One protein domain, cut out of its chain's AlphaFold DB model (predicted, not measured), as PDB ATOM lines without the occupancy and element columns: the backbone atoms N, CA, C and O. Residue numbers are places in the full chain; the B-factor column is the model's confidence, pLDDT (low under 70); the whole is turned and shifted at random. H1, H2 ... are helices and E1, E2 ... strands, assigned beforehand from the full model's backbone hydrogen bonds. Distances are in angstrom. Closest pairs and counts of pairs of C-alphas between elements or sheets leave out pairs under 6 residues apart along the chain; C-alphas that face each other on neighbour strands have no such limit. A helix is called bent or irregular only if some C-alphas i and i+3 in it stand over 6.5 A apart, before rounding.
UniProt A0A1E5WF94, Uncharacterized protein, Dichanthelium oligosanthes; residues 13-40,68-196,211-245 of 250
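Overview. This is residues 13 to 40, 68 to 196 and 211 to 245 of the 250 residues of an uncharacterized protein of Dichanthelium oligosanthes (UniProt A0A1E5WF94). Helices H3 and H5 make a core between two sheets: a wall of three strands, E3, E4 and E5, on one side, and a long two-stranded ribbon, E1 and E2, on the other. The longest helix, H2, packs side by side with H3; the short H1 and H4 lie toward one end, the hairpin E6 and E7 lies past H2, and residues 189 to 196 stick out as a tail. The printed part has 192 residues, with five named helices and seven named strands in the order E1, E2, H1, H2, E3, H3, E4, H4, H5, E5, E6, E7; the class is mixed, helices and strands, with 93 residues, under half, in named elements. The sheet E3, E4, E5 is parallel in that order, and the pairs E1 with E2 and E6 with E7 are antiparallel. The whole is compact, with a radius of gyration of the C-alphas of 17.1 A and spans of 55 by 46 by 35 A, or 46 by 39 by 35 A without the tail.

Along the chain. Find C-alpha 113 at (-28.869, 72.109, 18.767), where E3, residues 113 to 117, begins. Its neighbour is E4, residues 134 to 139, 16.6 A long, and the next neighbour of E4 is E5, residues 179 to 183. On this sheet look for H3, residues 123 to 128, and H5, residues 157 to 169, 18.4 A long. H2, residues 90 to 105, runs 22.4 A. Find C-alpha 28 at (-10.093, 95.285, 15.183); from there E1, residues 28 to 36, runs 26.2 A, and E2, residues 68 to 76, runs 25.0 A. H1 is residues 81 to 86 and is irregular: C-alphas 82 and 85 are 7.8 A apart. H4 is residues 144 to 147. E6, residues 212 to 218, spans 18.9 A, and E7, residues 238 to 244, spans 18.7 A and ends at C-alpha 244, (-26.024, 62.329, 35.634).

Arrangement. Begin at E4, the inner strand: N 116 and O 136 are 2.8 A apart toward E3, and N 180 and O 135 are 2.8 A apart toward E5, both within hydrogen-bond range. E3, H3, E4 and E4, H4, H5, E5 are strand-helix-strand units, parallel neighbour strands with helices between, each with a right-handed crossover. H3 and H5 are on the same face of this sheet, two layers of helices and strands, at heights over the sheet of 8.9 A and 9.2 A. H5 runs along the strands, at 1 degrees to E5 on the local plane. Go on to E2: the closest C-alphas of E2 and H5 are Ile 73 and Asn 164, 5.6 A apart. E1 and E2 are antiparallel, with N 33 and O 71 at 2.8 A. H2 and H3 touch at a shallow tilt of 12 degrees, the same way; their closest C-alphas, of Ala 96 and Val 124, are 4.9 A apart. H1 touches H5 through residues 157 to 160 of H5 alone, with the C-alphas of Leu 86 and Ile 157 closest at 5.8 A. H1 and H4 are close but not clearly touching, 7.0 A between the C-alphas of Lys 82 and Thr 144. In the hairpin E6 and E7, N 214 and O 242 are 2.8 A apart; the closest C-alphas of H2 and E7, Leu 95 and Ile 238, are 7.3 A apart. In H2, H3 and H5 every O i to N i+4 pair is within hydrogen-bond range; in H1 0 of 2 are, beside 1 of 3 O i to N i+3 pairs, and H4 is too short for an O i to N i+4 pair.

Size, cuts and confidence. The C-alphas farthest apart, of Pro 23 and Thr 196, are 55.6 A apart. Residues 41 to 67 are not printed, a gap of 12.2 A between C-alphas 40 and 68; residues 197 to 210 are not printed either, with 24.8 A between C-alphas 196 and 211. Of the links printed whole, E6 to E7 is long, with 19 residues. Look for low confidence, pLDDT under 70, in 34 residues, among them 141 to 155 and 190 to 196; the mean of the printed part is 83.2.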
ATOM      1  N   VAL A  13      -4.569  94.907  27.729       79.06
ATOM      2  CA  VAL A  13      -4.057  93.539  27.670       79.06
ATOM      3  C   VAL A  13      -3.875  93.159  26.204       79.06
ATOM      4  O   VAL A  13      -4.780  93.352  25.390       79.06
ATOM      5  N   MET A  14      -2.704  92.624  25.859       79.56
ATOM      6  CA  MET A  14      -2.429  92.105  24.517       79.56
ATOM      7  C   MET A  14      -2.992  90.692  24.359       79.56
ATOM      8  O   MET A  14      -2.865  89.869  25.262       79.56
ATOM      9  N   SER A  15      -3.572  90.417  23.194       78.81
ATOM     10  CA  SER A  15      -4.035  89.086  22.809       78.81
ATOM     11  C   SER A  15      -2.861  88.119  22.691       78.81
ATOM     12  O   SER A  15      -1.831  88.439  22.094       78.81
ATOM     13  N   GLU A  16      -3.047  86.897  23.188       73.50
ATOM     14  CA  GLU A  16      -2.112  85.783  22.986       73.50
ATOM     15  C   GLU A  16      -2.002  85.370  21.509       73.50
ATOM     16  O   GLU A  16      -1.057  84.688  21.113       73.50
ATOM     17  N   VAL A  17      -2.987  85.768  20.697       72.94
ATOM     18  CA  VAL A  17      -3.091  85.465  19.271       72.94
ATOM     19  C   VAL A  17      -3.117  86.778  18.492       72.94
ATOM     20  O   VAL A  17      -4.117  87.495  18.469       72.94
ATOM     21  N   HIS A  18      -2.007  87.096  17.830       72.06
ATOM     22  CA  HIS A  18      -1.791  88.368  17.123       72.06
ATOM     23  C   HIS A  18      -1.262  88.157  15.690       72.06
ATOM     24  O   HIS A  18      -0.398  88.878  15.188       72.06
ATOM     25  N   LEU A  19      -1.748  87.112  15.023       68.56
ATOM     26  CA  LEU A  19      -1.253  86.665  13.720       68.56
ATOM     27  C   LEU A  19      -1.470  87.709  12.630       68.56
ATOM     28  O   LEU A  19      -2.603  88.118  12.373       68.56
ATOM     29  N   GLY A  20      -0.388  88.076  11.942       63.91
ATOM     30  CA  GLY A  20      -0.440  89.013  10.819       63.91
ATOM     31  C   GLY A  20      -0.734  90.461  11.219       63.91
ATOM     32  O   GLY A  20      -0.904  91.303  10.337       63.91
ATOM     33  N   CYS A  21      -0.771  90.769  12.521       66.56
ATOM     34  CA  CYS A  21      -1.017  92.120  12.995       66.56
ATOM     35  C   CYS A  21       0.255  92.985  12.876       66.56
ATOM     36  O   CYS A  21       1.310  92.581  13.375       66.56
ATOM     37  N   PRO A  22       0.192  94.166  12.229       70.62
ATOM     38  CA  PRO A  22       1.314  95.097  12.195       70.62
ATOM     39  C   PRO A  22       1.689  95.589  13.604       70.62
ATOM     40  O   PRO A  22       0.803  95.767  14.444       70.62
ATOM     41  N   PRO A  23       2.974  95.883  13.871       68.25
ATOM     42  CA  PRO A  23       3.367  96.507  15.129       68.25
ATOM     43  C   PRO A  23       2.638  97.849  15.310       68.25
ATOM     44  O   PRO A  23       2.501  98.617  14.360       68.25
ATOM     45  N   HIS A  24       2.188  98.130  16.538       66.69
ATOM     46  CA  HIS A  24       1.450  99.347  16.924       66.69
ATOM     47  C   HIS A  24       0.045  99.509  16.313       66.69
ATOM     48  O   HIS A  24      -0.502 100.611  16.318       66.69
ATOM     49  N   PHE A  25      -0.560  98.436  15.798       70.94
ATOM     50  CA  PHE A  25      -1.944  98.477  15.333       70.94
ATOM     51  C   PHE A  25      -2.930  98.591  16.506       70.94
ATOM     52  O   PHE A  25      -2.876  97.811  17.454       70.94
ATOM     53  N   SER A  26      -3.864  99.536  16.404       69.06
ATOM     54  CA  SER A  26      -4.966  99.721  17.350       69.06
ATOM     55  C   SER A  26      -6.302  99.461  16.657       69.06
ATOM     56  O   SER A  26      -6.571 100.042  15.603       69.06
ATOM     57  N   GLY A  27      -7.154  98.644  17.269       78.50
ATOM     58  CA  GLY A  27      -8.500  98.353  16.779       78.50
ATOM     59  C   GLY A  27      -8.699  96.887  16.411       78.50
ATOM     60  O   GLY A  27      -7.968  96.003  16.862       78.50
ATOM     61  N   LEU A  28      -9.725  96.632  15.600       86.69
ATOM     62  CA  LEU A  28     -10.093  95.285  15.183       86.69
ATOM     63  C   LEU A  28      -9.266  94.838  13.982       86.69
ATOM     64  O   LEU A  28      -9.184  95.525  12.964       86.69
ATOM     65  N   HIS A  29      -8.666  93.664  14.109       89.06
ATOM     66  CA  HIS A  29      -7.881  93.008  13.083       89.06
ATOM     67  C   HIS A  29      -8.627  91.781  12.558       89.06
ATOM     68  O   HIS A  29      -9.334  91.104  13.301       89.06
ATOM     69  N   VAL A  30      -8.458  91.478  11.272       90.88
ATOM     70  CA  VAL A  30      -9.056  90.296  10.646       90.88
ATOM     71  C   VAL A  30      -7.974  89.252  10.417       90.88
ATOM     72  O   VAL A  30      -7.138  89.403   9.525       90.88
ATOM     73  N   SER A  31      -8.028  88.168  11.184       92.25
ATOM     74  CA  SER A  31      -7.164  87.002  11.000       92.25
ATOM     75  C   SER A  31      -7.916  85.868  10.308       92.25
ATOM     76  O   SER A  31      -9.145  85.779  10.335       92.25
ATOM     77  N   ARG A  32      -7.154  84.992   9.658       92.00
ATOM     78  CA  ARG A  32      -7.661  83.828   8.936       92.00
ATOM     79  C   ARG A  32      -7.090  82.572   9.573       92.00
ATOM     80  O   ARG A  32      -5.881  82.392   9.540       92.00
ATOM     81  N   PHE A  33      -7.959  81.737  10.122       92.81
ATOM     82  CA  PHE A  33      -7.617  80.461  10.738       92.81
ATOM     83  C   PHE A  33      -7.994  79.344   9.788       92.81
ATOM     84  O   PHE A  33      -9.139  79.246   9.340       92.81
ATOM     85  N   SER A  34      -7.029  78.517   9.453       92.06
ATOM     86  CA  SER A  34      -7.158  77.522   8.422       92.06
ATOM     87  C   SER A  34      -7.022  76.111   8.959       92.06
ATOM     88  O   SER A  34      -6.271  75.848   9.894       92.06
ATOM     89  N   PHE A  35      -7.784  75.197   8.366       91.75
ATOM     90  CA  PHE A  35      -7.826  73.798   8.776       91.75
ATOM     91  C   PHE A  35      -8.231  72.899   7.606       91.75
ATOM     92  O   PHE A  35      -8.782  73.362   6.608       91.75
ATOM     93  N   SER A  36      -7.974  71.602   7.735       89.75
ATOM     94  CA  SER A  36      -8.361  70.573   6.761       89.75
ATOM     95  C   SER A  36      -9.092  69.423   7.443       89.75
ATOM     96  O   SER A  36      -9.085  69.339   8.665       89.75
ATOM     97  N   SER A  37      -9.704  68.511   6.681       84.31
ATOM     98  CA  SER A  37     -10.280  67.282   7.266       84.31
ATOM     99  C   SER A  37      -9.227  66.402   7.957       84.31
ATOM    100  O   SER A  37      -9.536  65.642   8.874       84.31
ATOM    101  N   ARG A  38      -7.964  66.525   7.530       85.75
ATOM    102  CA  ARG A  38      -6.810  65.867   8.141       85.75
ATOM    103  C   ARG A  38      -6.154  66.793   9.165       85.75
ATOM    104  O   ARG A  38      -5.932  67.964   8.831       85.75
ATOM    105  N   PRO A  39      -5.819  66.289  10.361       80.94
ATOM    106  CA  PRO A  39      -5.072  67.061  11.340       80.94
ATOM    107  C   PRO A  39      -3.625  67.294  10.890       80.94
ATOM    108  O   PRO A  39      -3.120  66.623   9.985       80.94
ATOM    109  N   LEU A  40      -2.952  68.252  11.527       77.75
ATOM    110  CA  LEU A  40      -1.520  68.481  11.355       77.75
ATOM    111  C   LEU A  40      -0.752  67.241  11.821       77.75
ATOM    112  O   LEU A  40      -1.062  66.667  12.862       77.75
ATOM    113  N   TYR A  68      -9.428  72.453   2.264       80.88
ATOM    114  CA  TYR A  68      -8.934  73.514   3.108       80.88
ATOM    115  C   TYR A  68     -10.083  74.458   3.391       80.88
ATOM    116  O   TYR A  68     -10.741  74.990   2.491       80.88
ATOM    117  N   HIS A  69     -10.346  74.628   4.672       87.31
ATOM    118  CA  HIS A  69     -11.385  75.476   5.207       87.31
ATOM    119  C   HIS A  69     -10.751  76.669   5.909       87.31
ATOM    120  O   HIS A  69      -9.605  76.615   6.354       87.31
ATOM    121  N   LEU A  70     -11.508  77.760   5.974       90.00
ATOM    122  CA  LEU A  70     -11.021  79.033   6.469       90.00
ATOM    123  C   LEU A  70     -12.081  79.679   7.358       90.00
ATOM    124  O   LEU A  70     -13.168  79.990   6.871       90.00
ATOM    125  N   LEU A  71     -11.754  79.889   8.631       92.44
ATOM    126  CA  LEU A  71     -12.488  80.775   9.529       92.44
ATOM    127  C   LEU A  71     -11.854  82.159   9.442       92.44
ATOM    128  O   LEU A  71     -10.681  82.334   9.769       92.44
ATOM    129  N   THR A  72     -12.615  83.146   8.993       93.12
ATOM    130  CA  THR A  72     -12.161  84.541   8.996       93.12
ATOM    131  C   THR A  72     -12.756  85.232  10.211       93.12
ATOM    132  O   THR A  72     -13.973  85.346  10.304       93.12
ATOM    133  N   ILE A  73     -11.918  85.665  11.146       94.00
ATOM    134  CA  ILE A  73     -12.360  86.219  12.426       94.00
ATOM    135  C   ILE A  73     -11.821  87.637  12.559       94.00
ATOM    136  O   ILE A  73     -10.613  87.863  12.481       94.00
ATOM    137  N   GLN A  74     -12.730  88.579  12.766       92.94
ATOM    138  CA  GLN A  74     -12.462  89.920  13.252       92.94
ATOM    139  C   GLN A  74     -12.357  89.885  14.783       92.94
ATOM    140  O   GLN A  74     -13.253  89.390  15.476       92.94
ATOM    141  N   HIS A  75     -11.240  90.377  15.311       91.69
ATOM    142  CA  HIS A  75     -10.909  90.321  16.733       91.69
ATOM    143  C   HIS A  75     -10.014  91.490  17.152       91.69
ATOM    144  O   HIS A  75      -9.357  92.119  16.325       91.69
ATOM    145  N   GLY A  76     -10.017  91.812  18.441       88.31
ATOM    146  CA  GLY A  76      -9.132  92.809  19.032       88.31
ATOM    147  C   GLY A  76      -7.766  92.205  19.349       88.31
ATOM    148  O   GLY A  76      -7.683  91.139  19.951       88.31
ATOM    149  N   VAL A  77      -6.694  92.908  18.979       83.38
ATOM    150  CA  VAL A  77      -5.311  92.494  19.294       83.38
ATOM    151  C   VAL A  77      -4.842  93.065  20.632       83.38
ATOM    152  O   VAL A  77      -4.029  92.461  21.322       83.38
ATOM    153  N   THR A  78      -5.412  94.196  21.029       80.00
ATOM    154  CA  THR A  78      -5.281  94.789  22.358       80.00
ATOM    155  C   THR A  78      -6.669  95.166  22.844       80.00
ATOM    156  O   THR A  78      -7.477  95.672  22.060       80.00
ATOM    157  N   SER A  79      -6.966  94.932  24.115       76.19
ATOM    158  CA  SER A  79      -8.244  95.337  24.696       76.19
ATOM    159  C   SER A  79      -8.091  95.676  26.172       76.19
ATOM    160  O   SER A  79      -7.203  95.153  26.843       76.19
ATOM    161  N   SER A  80      -8.998  96.480  26.723       79.69
ATOM    162  CA  SER A  80      -9.132  96.557  28.178       79.69
ATOM    163  C   SER A  80      -9.838  95.301  28.702       79.69
ATOM    164  O   SER A  80     -10.432  94.536  27.934       79.69
ATOM    165  N   LEU A  81      -9.816  95.083  30.021       73.50
ATOM    166  CA  LEU A  81     -10.500  93.945  30.656       73.50
ATOM    167  C   LEU A  81     -12.001  93.878  30.328       73.50
ATOM    168  O   LEU A  81     -12.585  92.800  30.309       73.50
ATOM    169  N   LYS A  82     -12.634  95.020  30.042       75.00
ATOM    170  CA  LYS A  82     -14.062  95.098  29.697       75.00
ATOM    171  C   LYS A  82     -14.360  94.572  28.289       75.00
ATOM    172  O   LYS A  82     -15.496  94.203  28.017       75.00
ATOM    173  N   SER A  83     -13.360  94.538  27.409       78.25
ATOM    174  CA  SER A  83     -13.493  94.183  25.993       78.25
ATOM    175  C   SER A  83     -12.664  92.961  25.588       78.25
ATOM    176  O   SER A  83     -12.514  92.684  24.402       78.25
ATOM    177  N   VAL A  84     -12.199  92.158  26.554       84.00
ATOM    178  CA  VAL A  84     -11.459  90.903  26.293       84.00
ATOM    179  C   VAL A  84     -12.247  89.863  25.499       84.00
ATOM    180  O   VAL A  84     -11.653  88.981  24.884       84.00
ATOM    181  N   GLY A  85     -13.579  89.979  25.455       86.00
ATOM    182  CA  GLY A  85     -14.423  89.165  24.575       86.00
ATOM    183  C   GLY A  85     -14.199  89.440  23.083       86.00
ATOM    184  O   GLY A  85     -14.634  88.648  22.253       86.00
ATOM    185  N   LEU A  86     -13.502  90.525  22.728       88.81
ATOM    186  CA  LEU A  86     -13.060  90.781  21.360       88.81
ATOM    187  C   LEU A  86     -11.824  89.961  20.979       88.81
ATOM    188  O   LEU A  86     -11.550  89.865  19.790       88.81
ATOM    189  N   GLN A  87     -11.073  89.406  21.934       91.06
ATOM    190  CA  GLN A  87      -9.843  88.661  21.656       91.06
ATOM    191  C   GLN A  87     -10.132  87.199  21.290       91.06
ATOM    192  O   GLN A  87     -11.115  86.602  21.741       91.06
ATOM    193  N   VAL A  88      -9.245  86.592  20.498       93.00
ATOM    194  CA  VAL A  88      -9.228  85.137  20.290       93.00
ATOM    195  C   VAL A  88      -8.299  84.500  21.319       93.00
ATOM    196  O   VAL A  88      -7.096  84.732  21.309       93.00
ATOM    197  N   TRP A  89      -8.866  83.661  22.180       92.50
ATOM    198  CA  TRP A  89      -8.132  82.962  23.234       92.50
ATOM    199  C   TRP A  89      -7.614  81.606  22.753       92.50
ATOM    200  O   TRP A  89      -8.317  80.896  22.026       92.50
ATOM    201  N   LYS A  90      -6.434  81.180  23.225       93.62
ATOM    202  CA  LYS A  90      -5.907  79.834  22.930       93.62
ATOM    203  C   LYS A  90      -6.869  78.721  23.350       93.62
ATOM    204  O   LYS A  90      -7.027  77.752  22.616       93.62
ATOM    205  N   ALA A  91      -7.582  78.897  24.465       94.00
ATOM    206  CA  ALA A  91      -8.627  77.973  24.907       94.00
ATOM    207  C   ALA A  91      -9.755  77.805  23.872       94.00
ATOM    208  O   ALA A  91     -10.220  76.691  23.645       94.00
ATOM    209  N   ALA A  92     -10.156  78.887  23.194       95.69
ATOM    210  CA  ALA A  92     -11.164  78.828  22.137       95.69
ATOM    211  C   ALA A  92     -10.637  78.080  20.903       95.69
ATOM    212  O   ALA A  92     -11.354  77.277  20.313       95.69
ATOM    213  N   LEU A  93      -9.372  78.289  20.534       95.69
ATOM    214  CA  LEU A  93      -8.735  77.572  19.424       95.69
ATOM    215  C   LEU A  93      -8.579  76.074  19.722       95.69
ATOM    216  O   LEU A  93      -8.875  75.241  18.866       95.69
ATOM    217  N   LEU A  94      -8.205  75.725  20.954       96.19
ATOM    218  CA  LEU A  94      -8.133  74.341  21.414       96.19
ATOM    219  C   LEU A  94      -9.515  73.665  21.429       96.19
ATOM    220  O   LEU A  94      -9.661  72.532  20.969       96.19
ATOM    221  N   LEU A  95     -10.550  74.357  21.912       96.88
ATOM    222  CA  LEU A  95     -11.914  73.831  21.878       96.88
ATOM    223  C   LEU A  95     -12.432  73.690  20.438       96.88
ATOM    224  O   LEU A  95     -13.137  72.730  20.127       96.88
ATOM    225  N   ALA A  96     -12.048  74.596  19.537       96.69
ATOM    226  CA  ALA A  96     -12.366  74.482  18.120       96.69
ATOM    227  C   ALA A  96     -11.687  73.265  17.476       96.69
ATOM    228  O   ALA A  96     -12.354  72.548  16.734       96.69
ATOM    229  N   ASP A  97     -10.425  72.967  17.799       96.31
ATOM    230  CA  ASP A  97      -9.769  71.723  17.368       96.31
ATOM    231  C   ASP A  97     -10.538  70.483  17.839       96.31
ATOM    232  O   ASP A  97     -10.746  69.559  17.054       96.31
ATOM    233  N   PHE A  98     -11.008  70.466  19.090       96.31
ATOM    234  CA  PHE A  98     -11.832  69.372  19.608       96.31
ATOM    235  C   PHE A  98     -13.152  69.226  18.842       96.31
ATOM    236  O   PHE A  98     -13.520  68.121  18.434       96.31
ATOM    237  N   VAL A  99     -13.850  70.340  18.608       95.75
ATOM    238  CA  VAL A  99     -15.098  70.362  17.835       95.75
ATOM    239  C   VAL A  99     -14.874  69.857  16.413       95.75
ATOM    240  O   VAL A  99     -15.624  69.001  15.942       95.75
ATOM    241  N   LEU A 100     -13.828  70.347  15.747       94.25
ATOM    242  CA  LEU A 100     -13.447  69.924  14.404       94.25
ATOM    243  C   LEU A 100     -13.102  68.438  14.381       94.25
ATOM    244  O   LEU A 100     -13.640  67.710  13.550       94.25
ATOM    245  N   HIS A 101     -12.289  67.966  15.328       94.88
ATOM    246  CA  HIS A 101     -11.934  66.560  15.443       94.88
ATOM    247  C   HIS A 101     -13.180  65.680  15.518       94.88
ATOM    248  O   HIS A 101     -13.364  64.813  14.667       94.88
ATOM    249  N   LYS A 102     -14.074  65.951  16.477       93.81
ATOM    250  CA  LYS A 102     -15.322  65.197  16.637       93.81
ATOM    251  C   LYS A 102     -16.222  65.302  15.412       93.81
ATOM    252  O   LYS A 102     -16.839  64.311  15.061       93.81
ATOM    253  N   SER A 103     -16.258  66.450  14.734       91.81
ATOM    254  CA  SER A 103     -17.032  66.615  13.496       91.81
ATOM    255  C   SER A 103     -16.515  65.767  12.328       91.81
ATOM    256  O   SER A 103     -17.273  65.464  11.412       91.81
ATOM    257  N   PHE A 104     -15.232  65.388  12.337       90.62
ATOM    258  CA  PHE A 104     -14.628  64.555  11.295       90.62
ATOM    259  C   PHE A 104     -14.555  63.073  11.669       90.62
ATOM    260  O   PHE A 104     -14.549  62.228  10.776       90.62
ATOM    261  N   THR A 105     -14.464  62.747  12.961       91.94
ATOM    262  CA  THR A 105     -14.239  61.373  13.441       91.94
ATOM    263  C   THR A 105     -15.462  60.721  14.070       91.94
ATOM    264  O   THR A 105     -15.463  59.503  14.254       91.94
ATOM    265  N   SER A 106     -16.510  61.482  14.385       91.62
ATOM    266  CA  SER A 106     -17.764  60.943  14.906       91.62
ATOM    267  C   SER A 106     -18.983  61.729  14.411       91.62
ATOM    268  O   SER A 106     -18.864  62.751  13.748       91.62
ATOM    269  N   SER A 107     -20.180  61.240  14.736       90.94
ATOM    270  CA  SER A 107     -21.454  61.901  14.420       90.94
ATOM    271  C   SER A 107     -22.072  62.607  15.635       90.94
ATOM    272  O   SER A 107     -23.264  62.909  15.643       90.94
ATOM    273  N   ASN A 108     -21.301  62.838  16.707       89.25
ATOM    274  CA  ASN A 108     -21.816  63.390  17.973       89.25
ATOM    275  C   ASN A 108     -22.389  64.807  17.826       89.25
ATOM    276  O   ASN A 108     -23.234  65.209  18.623       89.25
ATOM    277  N   PHE A 109     -21.914  65.561  16.835       92.75
ATOM    278  CA  PHE A 109     -22.332  66.936  16.575       92.75
ATOM    279  C   PHE A 109     -23.239  67.080  15.350       92.75
ATOM    280  O   PHE A 109     -23.702  68.183  15.051       92.75
ATOM    281  N   ASP A 110     -23.564  65.977  14.682       92.06
ATOM    282  CA  ASP A 110     -24.414  66.003  13.499       92.06
ATOM    283  C   ASP A 110     -25.850  66.352  13.890       92.06
ATOM    284  O   ASP A 110     -26.504  65.673  14.681       92.06
ATOM    285  N   GLY A 111     -26.366  67.449  13.335       91.56
ATOM    286  CA  GLY A 111     -27.769  67.829  13.501       91.56
ATOM    287  C   GLY A 111     -28.168  68.290  14.913       91.56
ATOM    288  O   GLY A 111     -29.363  68.492  15.177       91.56
ATOM    289  N   VAL A 112     -27.201  68.507  15.811       95.25
ATOM    290  CA  VAL A 112     -27.465  68.952  17.188       95.25
ATOM    291  C   VAL A 112     -27.974  70.395  17.244       95.25
ATOM    292  O   VAL A 112     -27.725  71.202  16.340       95.25
ATOM    293  N   THR A 113     -28.684  70.721  18.327       96.50
ATOM    294  CA  THR A 113     -28.869  72.109  18.767       96.50
ATOM    295  C   THR A 113     -27.908  72.366  19.916       96.50
ATOM    296  O   THR A 113     -28.035  71.721  20.952       96.50
ATOM    297  N   ALA A 114     -26.983  73.303  19.744       96.25
ATOM    298  CA  ALA A 114     -25.978  73.639  20.750       96.25
ATOM    299  C   ALA A 114     -26.114  75.087  21.239       96.25
ATOM    300  O   ALA A 114     -26.707  75.933  20.566       96.25
ATOM    301  N   ILE A 115     -25.537  75.371  22.403       95.38
ATOM    302  CA  ILE A 115     -25.312  76.722  22.919       95.38
ATOM    303  C   ILE A 115     -23.833  76.863  23.281       95.38
ATOM    304  O   ILE A 115     -23.278  76.003  23.958       95.38
ATOM    305  N   GLU A 116     -23.201  77.934  22.818       96.31
ATOM    306  CA  GLU A 116     -21.873  78.362  23.246       96.31
ATOM    307  C   GLU A 116     -22.040  79.506  24.248       96.31
ATOM    308  O   GLU A 116     -22.650  80.535  23.937       96.31
ATOM    309  N   VAL A 117     -21.524  79.318  25.460       93.19
ATOM    310  CA  VAL A 117     -21.578  80.313  26.537       93.19
ATOM    311  C   VAL A 117     -20.243  81.033  26.634       93.19
ATOM    312  O   VAL A 117     -19.208  80.385  26.738       93.19
ATOM    313  N   GLY A 118     -20.263  82.369  26.615       91.62
ATOM    314  CA  GLY A 118     -19.037  83.172  26.696       91.62
ATOM    315  C   GLY A 118     -18.216  83.141  25.407       91.62
ATOM    316  O   GLY A 118     -16.994  83.118  25.451       91.62
ATOM    317  N   ALA A 119     -18.893  83.153  24.261       93.88
ATOM    318  CA  ALA A 119     -18.302  82.887  22.954       93.88
ATOM    319  C   ALA A 119     -17.283  83.932  22.463       93.88
ATOM    320  O   ALA A 119     -16.482  83.653  21.570       93.88
ATOM    321  N   GLY A 120     -17.342  85.159  22.992       93.44
ATOM    322  CA  GLY A 120     -16.509  86.275  22.543       93.44
ATOM    323  C   GLY A 120     -16.649  86.530  21.040       93.44
ATOM    324  O   GLY A 120     -17.673  87.028  20.580       93.44
ATOM    325  N   THR A 121     -15.631  86.149  20.267       94.25
ATOM    326  CA  THR A 121     -15.600  86.287  18.802       94.25
ATOM    327  C   THR A 121     -16.508  85.303  18.056       94.25
ATOM    328  O   THR A 121     -16.761  85.517  16.867       94.25
ATOM    329  N   GLY A 122     -16.989  84.241  18.717       95.25
ATOM    330  CA  GLY A 122     -17.843  83.203  18.125       95.25
ATOM    331  C   GLY A 122     -17.088  82.108  17.364       95.25
ATOM    332  O   GLY A 122     -17.697  81.351  16.606       95.25
ATOM    333  N   LEU A 123     -15.762  82.025  17.525       95.62
ATOM    334  CA  LEU A 123     -14.896  81.113  16.770       95.62
ATOM    335  C   LEU A 123     -15.319  79.641  16.901       95.62
ATOM    336  O   LEU A 123     -15.427  78.945  15.888       95.62
ATOM    337  N   VAL A 124     -15.578  79.160  18.122       97.19
ATOM    338  CA  VAL A 124     -15.949  77.752  18.359       97.19
ATOM    339  C   VAL A 124     -17.331  77.471  17.788       97.19
ATOM    340  O   VAL A 124     -17.539  76.452  17.124       97.19
ATOM    341  N   GLY A 125     -18.271  78.396  17.974       95.50
ATOM    342  CA  GLY A 125     -19.607  78.258  17.435       95.50
ATOM    343  C   GLY A 125     -19.630  78.183  15.909       95.50
ATOM    344  O   GLY A 125     -20.372  77.383  15.340       95.50
ATOM    345  N   LEU A 126     -18.754  78.933  15.237       94.88
ATOM    346  CA  LEU A 126     -18.561  78.845  13.788       94.88
ATOM    347  C   LEU A 126     -17.962  77.507  13.343       94.88
ATOM    348  O   LEU A 126     -18.375  76.972  12.311       94.88
ATOM    349  N   ALA A 127     -17.032  76.940  14.116       94.31
ATOM    350  CA  ALA A 127     -16.521  75.598  13.853       94.31
ATOM    351  C   ALA A 127     -17.649  74.550  13.943       94.31
ATOM    352  O   ALA A 127     -17.799  73.723  13.039       94.31
ATOM    353  N   LEU A 128     -18.499  74.640  14.973       94.62
ATOM    354  CA  LEU A 128     -19.613  73.713  15.201       94.62
ATOM    355  C   LEU A 128     -20.772  73.895  14.199       94.62
ATOM    356  O   LEU A 128     -21.421  72.918  13.816       94.62
ATOM    357  N   ALA A 129     -21.012  75.118  13.712       93.00
ATOM    358  CA  ALA A 129     -22.087  75.450  12.764       93.00
ATOM    359  C   ALA A 129     -22.041  74.643  11.452       93.00
ATOM    360  O   ALA A 129     -23.055  74.510  10.759       93.00
ATOM    361  N   ARG A 130     -20.872  74.083  11.118       87.69
ATOM    362  CA  ARG A 130     -20.653  73.247   9.932       87.69
ATOM    363  C   ARG A 130     -21.457  71.947   9.963       87.69
ATOM    364  O   ARG A 130     -21.945  71.526   8.918       87.69
ATOM    365  N   VAL A 131     -21.611  71.343  11.143       90.06
ATOM    366  CA  VAL A 131     -22.280  70.039  11.332       90.06
ATOM    367  C   VAL A 131     -23.561  70.135  12.160       90.06
ATOM    368  O   VAL A 131     -24.486  69.339  11.980       90.06
ATOM    369  N   ALA A 132     -23.682  71.163  13.002       92.75
ATOM    370  CA  ALA A 132     -24.876  71.384  13.801       92.75
ATOM    371  C   ALA A 132     -26.101  71.758  12.942       92.75
ATOM    372  O   ALA A 132     -26.019  72.342  11.851       92.75
ATOM    373  N   ARG A 133     -27.288  71.463  13.481       93.25
ATOM    374  CA  ARG A 133     -28.559  71.959  12.935       93.25
ATOM    375  C   ARG A 133     -28.798  73.405  13.343       93.25
ATOM    376  O   ARG A 133     -29.311  74.179  12.541       93.25
ATOM    377  N   ARG A 134     -28.480  73.746  14.593       94.62
ATOM    378  CA  ARG A 134     -28.613  75.096  15.142       94.62
ATOM    379  C   ARG A 134     -27.598  75.316  16.253       94.62
ATOM    380  O   ARG A 134     -27.345  74.416  17.045       94.62
ATOM    381  N   ILE A 135     -27.078  76.528  16.347       95.19
ATOM    382  CA  ILE A 135     -26.210  76.935  17.439       95.19
ATOM    383  C   ILE A 135     -26.575  78.331  17.932       95.19
ATOM    384  O   ILE A 135     -26.804  79.245  17.141       95.19
ATOM    385  N   PHE A 136     -26.652  78.479  19.248       95.19
ATOM    386  CA  PHE A 136     -26.813  79.762  19.915       95.19
ATOM    387  C   PHE A 136     -25.455  80.210  20.438       95.19
ATOM    388  O   PHE A 136     -24.898  79.570  21.319       95.19
ATOM    389  N   VAL A 137     -24.918  81.289  19.888       94.31
ATOM    390  CA  VAL A 137     -23.621  81.837  20.284       94.31
ATOM    391  C   VAL A 137     -23.896  82.987  21.237       94.31
ATOM    392  O   VAL A 137     -24.541  83.962  20.847       94.31
ATOM    393  N   THR A 138     -23.494  82.851  22.501       91.62
ATOM    394  CA  THR A 138     -23.838  83.833  23.532       91.62
ATOM    395  C   THR A 138     -22.629  84.586  24.054       91.62
ATOM    396  O   THR A 138     -21.618  83.992  24.430       91.62
ATOM    397  N   VAL A 139     -22.741  85.912  24.085       87.75
ATOM    398  CA  VAL A 139     -21.707  86.821  24.592       87.75
ATOM    399  C   VAL A 139     -22.224  87.563  25.823       87.75
ATOM    400  O   VAL A 139     -23.424  87.820  25.946       87.75
ATOM    401  N   SER A 140     -21.325  87.894  26.749       79.00
ATOM    402  CA  SER A 140     -21.656  88.735  27.901       79.00
ATOM    403  C   SER A 140     -21.378  90.194  27.538       79.00
ATOM    404  O   SER A 140     -20.218  90.566  27.371       79.00
ATOM    405  N   SER A 141     -22.424  91.016  27.410       62.34
ATOM    406  CA  SER A 141     -22.303  92.452  27.076       62.34
ATOM    407  C   SER A 141     -22.657  93.381  28.249       62.34
ATOM    408  O   SER A 141     -22.813  94.594  28.085       62.34
ATOM    409  N   VAL A 142     -22.721  92.833  29.466       54.38
ATOM    410  CA  VAL A 142     -23.286  93.503  30.650       54.38
ATOM    411  C   VAL A 142     -22.503  94.753  31.062       54.38
ATOM    412  O   VAL A 142     -23.090  95.708  31.568       54.38
ATOM    413  N   LEU A 143     -21.187  94.802  30.824       50.56
ATOM    414  CA  LEU A 143     -20.382  95.975  31.190       50.56
ATOM    415  C   LEU A 143     -20.305  97.056  30.106       50.56
ATOM    416  O   LEU A 143     -20.064  98.217  30.436       50.56
ATOM    417  N   THR A 144     -20.510  96.716  28.834       49.31
ATOM    418  CA  THR A 144     -20.286  97.656  27.725       49.31
ATOM    419  C   THR A 144     -21.450  98.638  27.586       49.31
ATOM    420  O   THR A 144     -21.243  99.836  27.383       49.31
ATOM    421  N   LYS A 145     -22.684  98.162  27.795       51.78
ATOM    422  CA  LYS A 145     -23.904  98.946  27.548       51.78
ATOM    423  C   LYS A 145     -24.191 100.019  28.605       51.78
ATOM    424  O   LYS A 145     -24.815 101.026  28.288       51.78
ATOM    425  N   PHE A 146     -23.730  99.824  29.844       46.28
ATOM    426  CA  PHE A 146     -23.970 100.769  30.945       46.28
ATOM    427  C   PHE A 146     -22.988 101.950  30.991       46.28
ATOM    428  O   PHE A 146     -23.297 102.947  31.639       46.28
ATOM    429  N   ILE A 147     -21.834 101.871  30.316       46.16
ATOM    430  CA  ILE A 147     -20.798 102.921  30.377       46.16
ATOM    431  C   ILE A 147     -20.656 103.680  29.046       46.16
ATOM    432  O   ILE A 147     -20.393 104.881  29.067       46.16
ATOM    433  N   TYR A 148     -20.892 103.043  27.895       46.66
ATOM    434  CA  TYR A 148     -20.640 103.656  26.586       46.66
ATOM    435  C   TYR A 148     -21.919 103.784  25.755       46.66
ATOM    436  O   TYR A 148     -22.186 103.000  24.851       46.66
ATOM    437  N   GLN A 149     -22.692 104.845  25.998       44.88
ATOM    438  CA  GLN A 149     -23.717 105.281  25.038       44.88
ATOM    439  C   GLN A 149     -23.093 105.953  23.791       44.88
ATOM    440  O   GLN A 149     -23.789 106.260  22.824       44.88
ATOM    441  N   SER A 150     -21.771 106.151  23.788       48.31
ATOM    442  CA  SER A 150     -21.014 106.725  22.679       48.31
ATOM    443  C   SER A 150     -19.565 106.223  22.670       48.31
ATOM    444  O   SER A 150     -18.747 106.743  23.423       48.31
ATOM    445  N   ALA A 151     -19.252 105.231  21.838       48.50
ATOM    446  CA  ALA A 151     -18.023 105.144  21.035       48.50
ATOM    447  C   ALA A 151     -18.009 103.790  20.305       48.50
ATOM    448  O   ALA A 151     -18.074 102.745  20.935       48.50
ATOM    449  N   ASP A 152     -17.964 103.843  18.975       52.09
ATOM    450  CA  ASP A 152     -17.686 102.734  18.057       52.09
ATOM    451  C   ASP A 152     -18.671 101.551  18.048       52.09
ATOM    452  O   ASP A 152     -18.421 100.486  18.605       52.09
ATOM    453  N   ARG A 153     -19.738 101.681  17.239       50.38
ATOM    454  CA  ARG A 153     -20.694 100.602  16.864       50.38
ATOM    455  C   ARG A 153     -20.056  99.363  16.196       50.38
ATOM    456  O   ARG A 153     -20.767  98.509  15.690       50.38
ATOM    457  N   GLY A 154     -18.730  99.300  16.109       51.22
ATOM    458  CA  GLY A 154     -17.980  98.154  15.602       51.22
ATOM    459  C   GLY A 154     -17.197  97.406  16.680       51.22
ATOM    460  O   GLY A 154     -16.773  96.293  16.412       51.22
ATOM    461  N   ALA A 155     -17.009  97.985  17.873       57.84
ATOM    462  CA  ALA A 155     -16.207  97.417  18.961       57.84
ATOM    463  C   ALA A 155     -17.052  96.757  20.068       57.84
ATOM    464  O   ALA A 155     -16.506  96.300  21.072       57.84
ATOM    465  N   ASP A 156     -18.375  96.690  19.901       83.50
ATOM    466  CA  ASP A 156     -19.224  95.891  20.780       83.50
ATOM    467  C   ASP A 156     -19.014  94.393  20.501       83.50
ATOM    468  O   ASP A 156     -18.904  93.965  19.350       83.50
ATOM    469  N   ILE A 157     -18.937  93.584  21.559       86.06
ATOM    470  CA  ILE A 157     -18.651  92.145  21.449       86.06
ATOM    471  C   ILE A 157     -19.767  91.427  20.672       86.06
ATOM    472  O   ILE A 157     -19.478  90.534  19.874       86.06
ATOM    473  N   LEU A 158     -21.028  91.829  20.861       88.38
ATOM    474  CA  LEU A 158     -22.178  91.258  20.160       88.38
ATOM    475  C   LEU A 158     -22.138  91.610  18.672       88.38
ATOM    476  O   LEU A 158     -22.277  90.718  17.835       88.38
ATOM    477  N   ASP A 159     -21.898  92.883  18.350       89.19
ATOM    478  CA  ASP A 159     -21.805  93.354  16.964       89.19
ATOM    479  C   ASP A 159     -20.612  92.713  16.235       89.19
ATOM    480  O   ASP A 159     -20.745  92.265  15.094       89.19
ATOM    481  N   ASN A 160     -19.463  92.579  16.906       90.94
ATOM    482  CA  ASN A 160     -18.293  91.900  16.353       90.94
ATOM    483  C   ASN A 160     -18.555  90.401  16.123       90.94
ATOM    484  O   ASN A 160     -18.194  89.858  15.078       90.94
ATOM    485  N   CYS A 161     -19.227  89.728  17.061       92.50
ATOM    486  CA  CYS A 161     -19.618  88.330  16.893       92.50
ATOM    487  C   CYS A 161     -20.599  88.154  15.720       92.50
ATOM    488  O   CYS A 161     -20.445  87.225  14.927       92.50
ATOM    489  N   LEU A 162     -21.579  89.052  15.561       91.88
ATOM    490  CA  LEU A 162     -22.494  89.064  14.413       91.88
ATOM    491  C   LEU A 162     -21.744  89.271  13.091       91.88
ATOM    492  O   LEU A 162     -21.987  88.541  12.129       91.88
ATOM    493  N   ALA A 163     -20.795  90.210  13.053       91.94
ATOM    494  CA  ALA A 163     -19.947  90.434  11.886       91.94
ATOM    495  C   ALA A 163     -19.151  89.171  11.518       91.94
ATOM    496  O   ALA A 163     -19.103  88.794  10.348       91.94
ATOM    497  N   ASN A 164     -18.602  88.459  12.507       94.00
ATOM    498  CA  ASN A 164     -17.903  87.192  12.282       94.00
ATOM    499  C   ASN A 164     -18.820  86.105  11.719       94.00
ATOM    500  O   ASN A 164     -18.411  85.369  10.820       94.00
ATOM    501  N   VAL A 165     -20.067  86.012  12.186       92.69
ATOM    502  CA  VAL A 165     -21.050  85.085  11.604       92.69
ATOM    503  C   VAL A 165     -21.313  85.409  10.142       92.69
ATOM    504  O   VAL A 165     -21.217  84.519   9.291       92.69
ATOM    505  N   HIS A 166     -21.550  86.681   9.844       91.38
ATOM    506  CA  HIS A 166     -21.836  87.140   8.495       91.38
ATOM    507  C   HIS A 166     -20.666  86.899   7.525       91.38
ATOM    508  O   HIS A 166     -20.864  86.414   6.413       91.38
ATOM    509  N   ILE A 167     -19.424  87.162   7.948       91.00
ATOM    510  CA  ILE A 167     -18.232  86.938   7.113       91.00
ATOM    511  C   ILE A 167     -18.084  85.451   6.738       91.00
ATOM    512  O   ILE A 167     -17.637  85.125   5.636       91.00
ATOM    513  N   ASN A 168     -18.462  84.534   7.634       90.62
ATOM    514  CA  ASN A 168     -18.245  83.100   7.438       90.62
ATOM    515  C   ASN A 168     -19.428  82.359   6.798       90.62
ATOM    516  O   ASN A 168     -19.217  81.248   6.298       90.62
ATOM    517  N   SER A 169     -20.633  82.939   6.757       82.75
ATOM    518  CA  SER A 169     -21.828  82.271   6.215       82.75
ATOM    519  C   SER A 169     -21.658  81.869   4.743       82.75
ATOM    520  O   SER A 169     -21.924  80.724   4.369       82.75
ATOM    521  N   GLY A 170     -21.085  82.749   3.916       70.00
ATOM    522  CA  GLY A 170     -20.778  82.445   2.514       70.00
ATOM    523  C   GLY A 170     -19.623  81.452   2.315       70.00
ATOM    524  O   GLY A 170     -19.650  80.640   1.387       70.00
ATOM    525  N   MET A 171     -18.603  81.485   3.180       66.19
ATOM    526  CA  MET A 171     -17.349  80.734   2.995       66.19
ATOM    527  C   MET A 171     -17.425  79.287   3.489       66.19
ATOM    528  O   MET A 171     -16.877  78.380   2.857       66.19
ATOM    529  N   LEU A 172     -18.113  79.051   4.605       63.94
ATOM    530  CA  LEU A 172     -18.210  77.729   5.227       63.94
ATOM    531  C   LEU A 172     -19.426  76.926   4.743       63.94
ATOM    532  O   LEU A 172     -19.604  75.791   5.181       63.94
ATOM    533  N   LYS A 173     -20.223  77.482   3.817       65.06
ATOM    534  CA  LYS A 173     -21.425  76.864   3.231       65.06
ATOM    535  C   LYS A 173     -22.446  76.389   4.272       65.06
ATOM    536  O   LYS A 173     -23.148  75.406   4.036       65.06
ATOM    537  N   PHE A 174     -22.531  77.062   5.417       68.19
ATOM    538  CA  PHE A 174     -23.647  76.864   6.335       68.19
ATOM    539  C   PHE A 174     -24.715  77.921   6.053       68.19
ATOM    540  O   PHE A 174     -24.417  79.033   5.628       68.19
ATOM    541  N   ASP A 175     -25.971  77.556   6.279       72.88
ATOM    542  CA  ASP A 175     -27.063  78.523   6.287       72.88
ATOM    543  C   ASP A 175     -26.892  79.433   7.511       72.88
ATOM    544  O   ASP A 175     -26.920  78.942   8.639       72.88
ATOM    545  N   GLU A 176     -26.693  80.736   7.293       74.19
ATOM    546  CA  GLU A 176     -26.519  81.746   8.348       74.19
ATOM    547  C   GLU A 176     -27.620  81.656   9.416       74.19
ATOM    548  O   GLU A 176     -27.346  81.818  10.603       74.19
ATOM    549  N   ALA A 177     -28.840  81.257   9.028       75.88
ATOM    550  CA  ALA A 177     -29.972  81.060   9.934       75.88
ATOM    551  C   ALA A 177     -29.767  79.938  10.977       75.88
ATOM    552  O   ALA A 177     -30.560  79.800  11.920       75.88
ATOM    553  N   LYS A 178     -28.718  79.118  10.836       86.25
ATOM    554  CA  LYS A 178     -28.308  78.129  11.840       86.25
ATOM    555  C   LYS A 178     -27.627  78.765  13.046       86.25
ATOM    556  O   LYS A 178     -27.694  78.172  14.121       86.25
ATOM    557  N   VAL A 179     -26.983  79.923  12.885       92.12
ATOM    558  CA  VAL A 179     -26.197  80.575  13.938       92.12
ATOM    559  C   VAL A 179     -26.978  81.760  14.494       92.12
ATOM    560  O   VAL A 179     -27.235  82.742  13.808       92.12
ATOM    561  N   CYS A 180     -27.385  81.667  15.756       92.50
ATOM    562  CA  CYS A 180     -28.119  82.719  16.449       92.50
ATOM    563  C   CYS A 180     -27.216  83.370  17.494       92.50
ATOM    564  O   CYS A 180     -26.980  82.779  18.547       92.50
ATOM    565  N   VAL A 181     -26.750  84.590  17.234       92.25
ATOM    566  CA  VAL A 181     -25.976  85.359  18.218       92.25
ATOM    567  C   VAL A 181     -26.928  86.036  19.209       92.25
ATOM    568  O   VAL A 181     -27.924  86.639  18.799       92.25
ATOM    569  N   ARG A 182     -26.666  85.911  20.515       89.75
ATOM    570  CA  ARG A 182     -27.470  86.528  21.584       89.75
ATOM    571  C   ARG A 182     -26.603  87.038  22.730       89.75
ATOM    572  O   ARG A 182     -25.512  86.542  22.975       89.75
ATOM    573  N   GLU A 183     -27.132  87.996  23.472       86.31
ATOM    574  CA  GLU A 183     -26.583  88.366  24.773       86.31
ATOM    575  C   GLU A 183     -27.075  87.375  25.840       86.31
ATOM    576  O   GLU A 183     -28.248  86.987  25.833       86.31
ATOM    577  N   LEU A 184     -26.188  86.963  26.749       84.88
ATOM    578  CA  LEU A 184     -26.539  86.179  27.933       84.88
ATOM    579  C   LEU A 184     -25.797  86.725  29.157       84.88
ATOM    580  O   LEU A 184     -24.577  86.601  29.267       84.88
ATOM    581  N   ASP A 185     -26.549  87.301  30.093       79.69
ATOM    582  CA  ASP A 185     -26.035  87.678  31.407       79.69
ATOM    583  C   ASP A 185     -26.230  86.527  32.397       79.69
ATOM    584  O   ASP A 185     -27.307  86.333  32.964       79.69
ATOM    585  N   TRP A 186     -25.166  85.761  32.622       77.44
ATOM    586  CA  TRP A 186     -25.166  84.649  33.574       77.44
ATOM    587  C   TRP A 186     -25.197  85.086  35.048       77.44
ATOM    588  O   TRP A 186     -25.289  84.227  35.921       77.44
ATOM    589  N   LYS A 187     -25.088  86.390  35.357       75.19
ATOM    590  CA  LYS A 187     -25.234  86.922  36.723       75.19
ATOM    591  C   LYS A 187     -26.667  87.343  37.043       75.19
ATOM    592  O   LYS A 187     -26.962  87.606  38.210       75.19
ATOM    593  N   MET A 188     -27.557  87.414  36.049       72.62
ATOM    594  CA  MET A 188     -28.975  87.634  36.317       72.62
ATOM    595  C   MET A 188     -29.575  86.413  37.009       72.62
ATOM    596  O   MET A 188     -29.219  85.271  36.723       72.62
ATOM    597  N   SER A 189     -30.520  86.660  37.916       70.38
ATOM    598  CA  SER A 189     -31.295  85.598  38.551       70.38
ATOM    599  C   SER A 189     -31.954  84.720  37.486       70.38
ATOM    600  O   SER A 189     -32.648  85.237  36.605       70.38
ATOM    601  N   TRP A 190     -31.741  83.409  37.590       66.94
ATOM    602  CA  TRP A 190     -32.385  82.407  36.749       66.94
ATOM    603  C   TRP A 190     -33.505  81.695  37.530       66.94
ATOM    604  O   TRP A 190     -33.272  81.325  38.683       66.94
ATOM    605  N   PRO A 191     -34.686  81.449  36.933       64.75
ATOM    606  CA  PRO A 191     -35.093  81.859  35.587       64.75
ATOM    607  C   PRO A 191     -35.257  83.387  35.475       64.75
ATOM    608  O   PRO A 191     -35.453  84.050  36.498       64.75
ATOM    609  N   PRO A 192     -35.199  83.966  34.255       58.44
ATOM    610  CA  PRO A 192     -35.566  85.363  34.046       58.44
ATOM    611  C   PRO A 192     -36.933  85.609  34.693       58.44
ATOM    612  O   PRO A 192     -37.758  84.695  34.633       58.44
ATOM    613  N   PRO A 193     -37.202  86.777  35.303       59.88
ATOM    614  CA  PRO A 193     -38.422  86.999  36.076       59.88
ATOM    615  C   PRO A 193     -39.692  86.758  35.245       59.88
ATOM    616  O   PRO A 193     -40.204  87.647  34.571       59.88
ATOM    617  N   VAL A 194     -40.208  85.534  35.303       55.47
ATOM    618  CA  VAL A 194     -41.509  85.116  34.796       55.47
ATOM    619  C   VAL A 194     -42.233  84.532  36.005       55.47
ATOM    620  O   VAL A 194     -41.886  83.462  36.483       55.47
ATOM    621  N   CYS A 195     -43.165  85.330  36.528       44.72
ATOM    622  CA  CYS A 195     -44.192  85.062  37.541       44.72
ATOM    623  C   CYS A 195     -43.938  83.989  38.627       44.72
ATOM    624  O   CYS A 195     -44.029  82.791  38.393       44.72
ATOM    625  N   THR A 196     -43.768  84.511  39.850       43.56
ATOM    626  CA  THR A 196     -44.121  83.969  41.182       43.56
ATOM    627  C   THR A 196     -43.879  82.481  41.439       43.56
ATOM    628  O   THR A 196     -44.778  81.652  41.328       43.56
ATOM    629  N   PRO A 211     -29.430  64.599  41.718       59.84
ATOM    630  CA  PRO A 211     -28.780  64.528  40.415       59.84
ATOM    631  C   PRO A 211     -27.688  65.600  40.301       59.84
ATOM    632  O   PRO A 211     -27.853  66.732  40.759       59.84
ATOM    633  N   GLY A 212     -26.558  65.238  39.695       77.00
ATOM    634  CA  GLY A 212     -25.343  66.051  39.719       77.00
ATOM    635  C   GLY A 212     -24.689  66.216  38.352       77.00
ATOM    636  O   GLY A 212     -24.917  65.437  37.423       77.00
ATOM    637  N   LEU A 213     -23.847  67.244  38.244       85.56
ATOM    638  CA  LEU A 213     -22.920  67.395  37.128       85.56
ATOM    639  C   LEU A 213     -21.681  66.543  37.397       85.56
ATOM    640  O   LEU A 213     -21.039  66.680  38.437       85.56
ATOM    641  N   VAL A 214     -21.338  65.681  36.448       88.00
ATOM    642  CA  VAL A 214     -20.115  64.879  36.470       88.00
ATOM    643  C   VAL A 214     -19.194  65.398  35.379       88.00
ATOM    644  O   VAL A 214     -19.593  65.503  34.221       88.00
ATOM    645  N   GLY A 215     -17.964  65.737  35.755       90.75
ATOM    646  CA  GLY A 215     -16.920  66.148  34.825       90.75
ATOM    647  C   GLY A 215     -16.019  64.974  34.457       90.75
ATOM    648  O   GLY A 215     -15.546  64.255  35.335       90.75
ATOM    649  N   LYS A 216     -15.744  64.812  33.167       93.38
ATOM    650  CA  LYS A 216     -14.692  63.949  32.634       93.38
ATOM    651  C   LYS A 216     -13.661  64.828  31.934       93.38
ATOM    652  O   LYS A 216     -13.982  65.496  30.954       93.38
ATOM    653  N   GLN A 217     -12.424  64.822  32.416       95.62
ATOM    654  CA  GLN A 217     -11.327  65.484  31.713       95.62
ATOM    655  C   GLN A 217     -11.037  64.748  30.397       95.62
ATOM    656  O   GLN A 217     -10.996  63.514  30.362       95.62
ATOM    657  N   ILE A 218     -10.872  65.500  29.313       94.88
ATOM    658  CA  ILE A 218     -10.528  64.971  27.993       94.88
ATOM    659  C   ILE A 218      -9.007  64.938  27.873       94.88
ATOM    660  O   ILE A 218      -8.342  65.949  28.104       94.88
ATOM    661  N   ASP A 219      -8.465  63.784  27.485       93.94
ATOM    662  CA  ASP A 219      -7.045  63.657  27.175       93.94
ATOM    663  C   ASP A 219      -6.727  64.432  25.890       93.94
ATOM    664  O   ASP A 219      -7.221  64.120  24.805       93.94
ATOM    665  N   LEU A 220      -5.891  65.464  26.005       92.81
ATOM    666  CA  LEU A 220      -5.509  66.302  24.870       92.81
ATOM    667  C   LEU A 220      -4.636  65.567  23.847       92.81
ATOM    668  O   LEU A 220      -4.536  66.037  22.712       92.81
ATOM    669  N   ALA A 221      -4.044  64.421  24.201       90.81
ATOM    670  CA  ALA A 221      -3.379  63.548  23.237       90.81
ATOM    671  C   ALA A 221      -4.369  62.961  22.211       90.81
ATOM    672  O   ALA A 221      -3.989  62.695  21.072       90.81
ATOM    673  N   GLU A 222      -5.647  62.825  22.581       90.94
ATOM    674  CA  GLU A 222      -6.725  62.363  21.697       90.94
ATOM    675  C   GLU A 222      -7.350  63.491  20.863       90.94
ATOM    676  O   GLU A 222      -8.272  63.248  20.083       90.94
ATOM    677  N   VAL A 223      -6.880  64.733  21.011       92.81
ATOM    678  CA  VAL A 223      -7.390  65.896  20.277       92.81
ATOM    679  C   VAL A 223      -6.306  66.392  19.328       92.81
ATOM    680  O   VAL A 223      -5.501  67.227  19.718       92.81
ATOM    681  N   PRO A 224      -6.232  65.933  18.072       93.81
ATOM    682  CA  PRO A 224      -5.242  66.433  17.123       93.81
ATOM    683  C   PRO A 224      -5.378  67.942  16.876       93.81
ATOM    684  O   PRO A 224      -6.447  68.519  17.080       93.81
ATOM    685  N   GLN A 225      -4.303  68.595  16.435       94.31
ATOM    686  CA  GLN A 225      -4.349  70.009  16.057       94.31
ATOM    687  C   GLN A 225      -4.798  70.164  14.603       94.31
ATOM    688  O   GLN A 225      -4.199  69.581  13.700       94.31
ATOM    689  N   TYR A 226      -5.847  70.951  14.371       93.88
ATOM    690  CA  TYR A 226      -6.406  71.224  13.045       93.88
ATOM    691  C   TYR A 226      -6.101  72.650  12.593       93.88
ATOM    692  O   TYR A 226      -5.721  72.854  11.438       93.88
ATOM    693  N   ILE A 227      -6.252  73.623  13.496       93.38
ATOM    694  CA  ILE A 227      -5.973  75.031  13.219       93.38
ATOM    695  C   ILE A 227      -4.460  75.261  13.225       93.38
ATOM    696  O   ILE A 227      -3.767  74.954  14.197       93.38
ATOM    697  N   ARG A 228      -3.939  75.808  12.127       90.56
ATOM    698  CA  ARG A 228      -2.487  75.957  11.900       90.56
ATOM    699  C   ARG A 228      -1.890  77.172  12.584       90.56
ATOM    700  O   ARG A 228      -0.702  77.228  12.870       90.56
ATOM    701  N   GLU A 229      -2.735  78.152  12.807       91.56
ATOM    702  CA  GLU A 229      -2.388  79.506  13.178       91.56
ATOM    703  C   GLU A 229      -2.161  79.713  14.681       91.56
ATOM    704  O   GLU A 229      -2.216  80.838  15.160       91.56
ATOM    705  N   TYR A 230      -1.918  78.667  15.468       91.06
ATOM    706  CA  TYR A 230      -1.641  78.862  16.889       91.06
ATOM    707  C   TYR A 230      -0.751  77.782  17.487       91.06
ATOM    708  O   TYR A 230      -0.720  76.639  17.031       91.06
ATOM    709  N   GLU A 231      -0.038  78.158  18.542       89.00
ATOM    710  CA  GLU A 231       0.711  77.231  19.378       89.00
ATOM    711  C   GLU A 231      -0.157  76.826  20.568       89.00
ATOM    712  O   GLU A 231      -0.502  77.659  21.411       89.00
ATOM    713  N   ARG A 232      -0.511  75.538  20.630       87.12
ATOM    714  CA  ARG A 232      -1.455  75.005  21.620       87.12
ATOM    715  C   ARG A 232      -1.001  75.155  23.073       87.12
ATOM    716  O   ARG A 232      -1.846  75.326  23.944       87.12
ATOM    717  N   GLY A 233       0.302  75.087  23.337       84.94
ATOM    718  CA  GLY A 233       0.819  75.063  24.707       84.94
ATOM    719  C   GLY A 233       0.496  73.760  25.455       84.94
ATOM    720  O   GLY A 233       0.162  72.742  24.844       84.94
ATOM    721  N   LYS A 234       0.660  73.779  26.783       86.12
ATOM    722  CA  LYS A 234       0.437  72.635  27.707       86.12
ATOM    723  C   LYS A 234      -0.354  73.028  28.962       86.12
ATOM    724  O   LYS A 234      -0.454  72.256  29.907       86.12
ATOM    725  N   ASP A 235      -0.839  74.255  28.982       91.38
ATOM    726  CA  ASP A 235      -1.422  74.981  30.109       91.38
ATOM    727  C   ASP A 235      -2.956  74.981  30.088       91.38
ATOM    728  O   ASP A 235      -3.594  75.540  30.976       91.38
ATOM    729  N   LEU A 236      -3.547  74.333  29.086       93.12
ATOM    730  CA  LEU A 236      -4.985  74.236  28.896       93.12
ATOM    731  C   LEU A 236      -5.471  72.814  29.161       93.12
ATOM    732  O   LEU A 236      -4.770  71.840  28.896       93.12
ATOM    733  N   GLU A 237      -6.715  72.708  29.614       94.88
ATOM    734  CA  GLU A 237      -7.436  71.450  29.789       94.88
ATOM    735  C   GLU A 237      -8.825  71.573  29.161       94.88
ATOM    736  O   GLU A 237      -9.409  72.658  29.129       94.88
ATOM    737  N   ILE A 238      -9.380  70.455  28.693       96.19
ATOM    738  CA  ILE A 238     -10.779  70.378  28.265       96.19
ATOM    739  C   ILE A 238     -11.511  69.419  29.197       96.19
ATOM    740  O   ILE A 238     -11.024  68.330  29.498       96.19
ATOM    741  N   TRP A 239     -12.708  69.817  29.614       96.12
ATOM    742  CA  TRP A 239     -13.584  69.021  30.460       96.12
ATOM    743  C   TRP A 239     -14.932  68.819  29.769       96.12
ATOM    744  O   TRP A 239     -15.568  69.772  29.322       96.12
ATOM    745  N   GLU A 240     -15.375  67.570  29.696       93.56
ATOM    746  CA  GLU A 240     -16.729  67.190  29.309       93.56
ATOM    747  C   GLU A 240     -17.592  67.127  30.571       93.56
ATOM    748  O   GLU A 240     -17.344  66.319  31.463       93.56
ATOM    749  N   ILE A 241     -18.600  67.993  30.663       93.00
ATOM    750  CA  ILE A 241     -19.521  68.030  31.801       93.00
ATOM    751  C   ILE A 241     -20.841  67.392  31.374       93.00
ATOM    752  O   ILE A 241     -21.502  67.863  30.450       93.00
ATOM    753  N   MET A 242     -21.233  66.328  32.067       89.44
ATOM    754  CA  MET A 242     -22.460  65.583  31.819       89.44
ATOM    755  C   MET A 242     -23.410  65.734  32.998       89.44
ATOM    756  O   MET A 242     -22.997  65.731  34.156       89.44
ATOM    757  N   TYR A 243     -24.701  65.810  32.707       86.62
ATOM    758  CA  TYR A 243     -25.723  65.653  33.730       86.62
ATOM    759  C   TYR A 243     -25.948  64.161  33.979       86.62
ATOM    760  O   TYR A 243     -26.267  63.427  33.042       86.62
ATOM    761  N   SER A 244     -25.775  63.712  35.222       79.81
ATOM    762  CA  SER A 244     -26.024  62.329  35.634       79.81
ATOM    763  C   SER A 244     -27.342  62.254  36.408       79.81
ATOM    764  O   SER A 244     -27.361  62.562  37.604       79.81
ATOM    765  N   PRO A 245     -28.448  61.844  35.765       67.25
ATOM    766  CA  PRO A 245     -29.674  61.531  36.477       67.25
ATOM    767  C   PRO A 245     -29.529  60.150  37.139       67.25
ATOM    768  O   PRO A 245     -29.602  59.143  36.448       67.25
TER     769      PRO A 245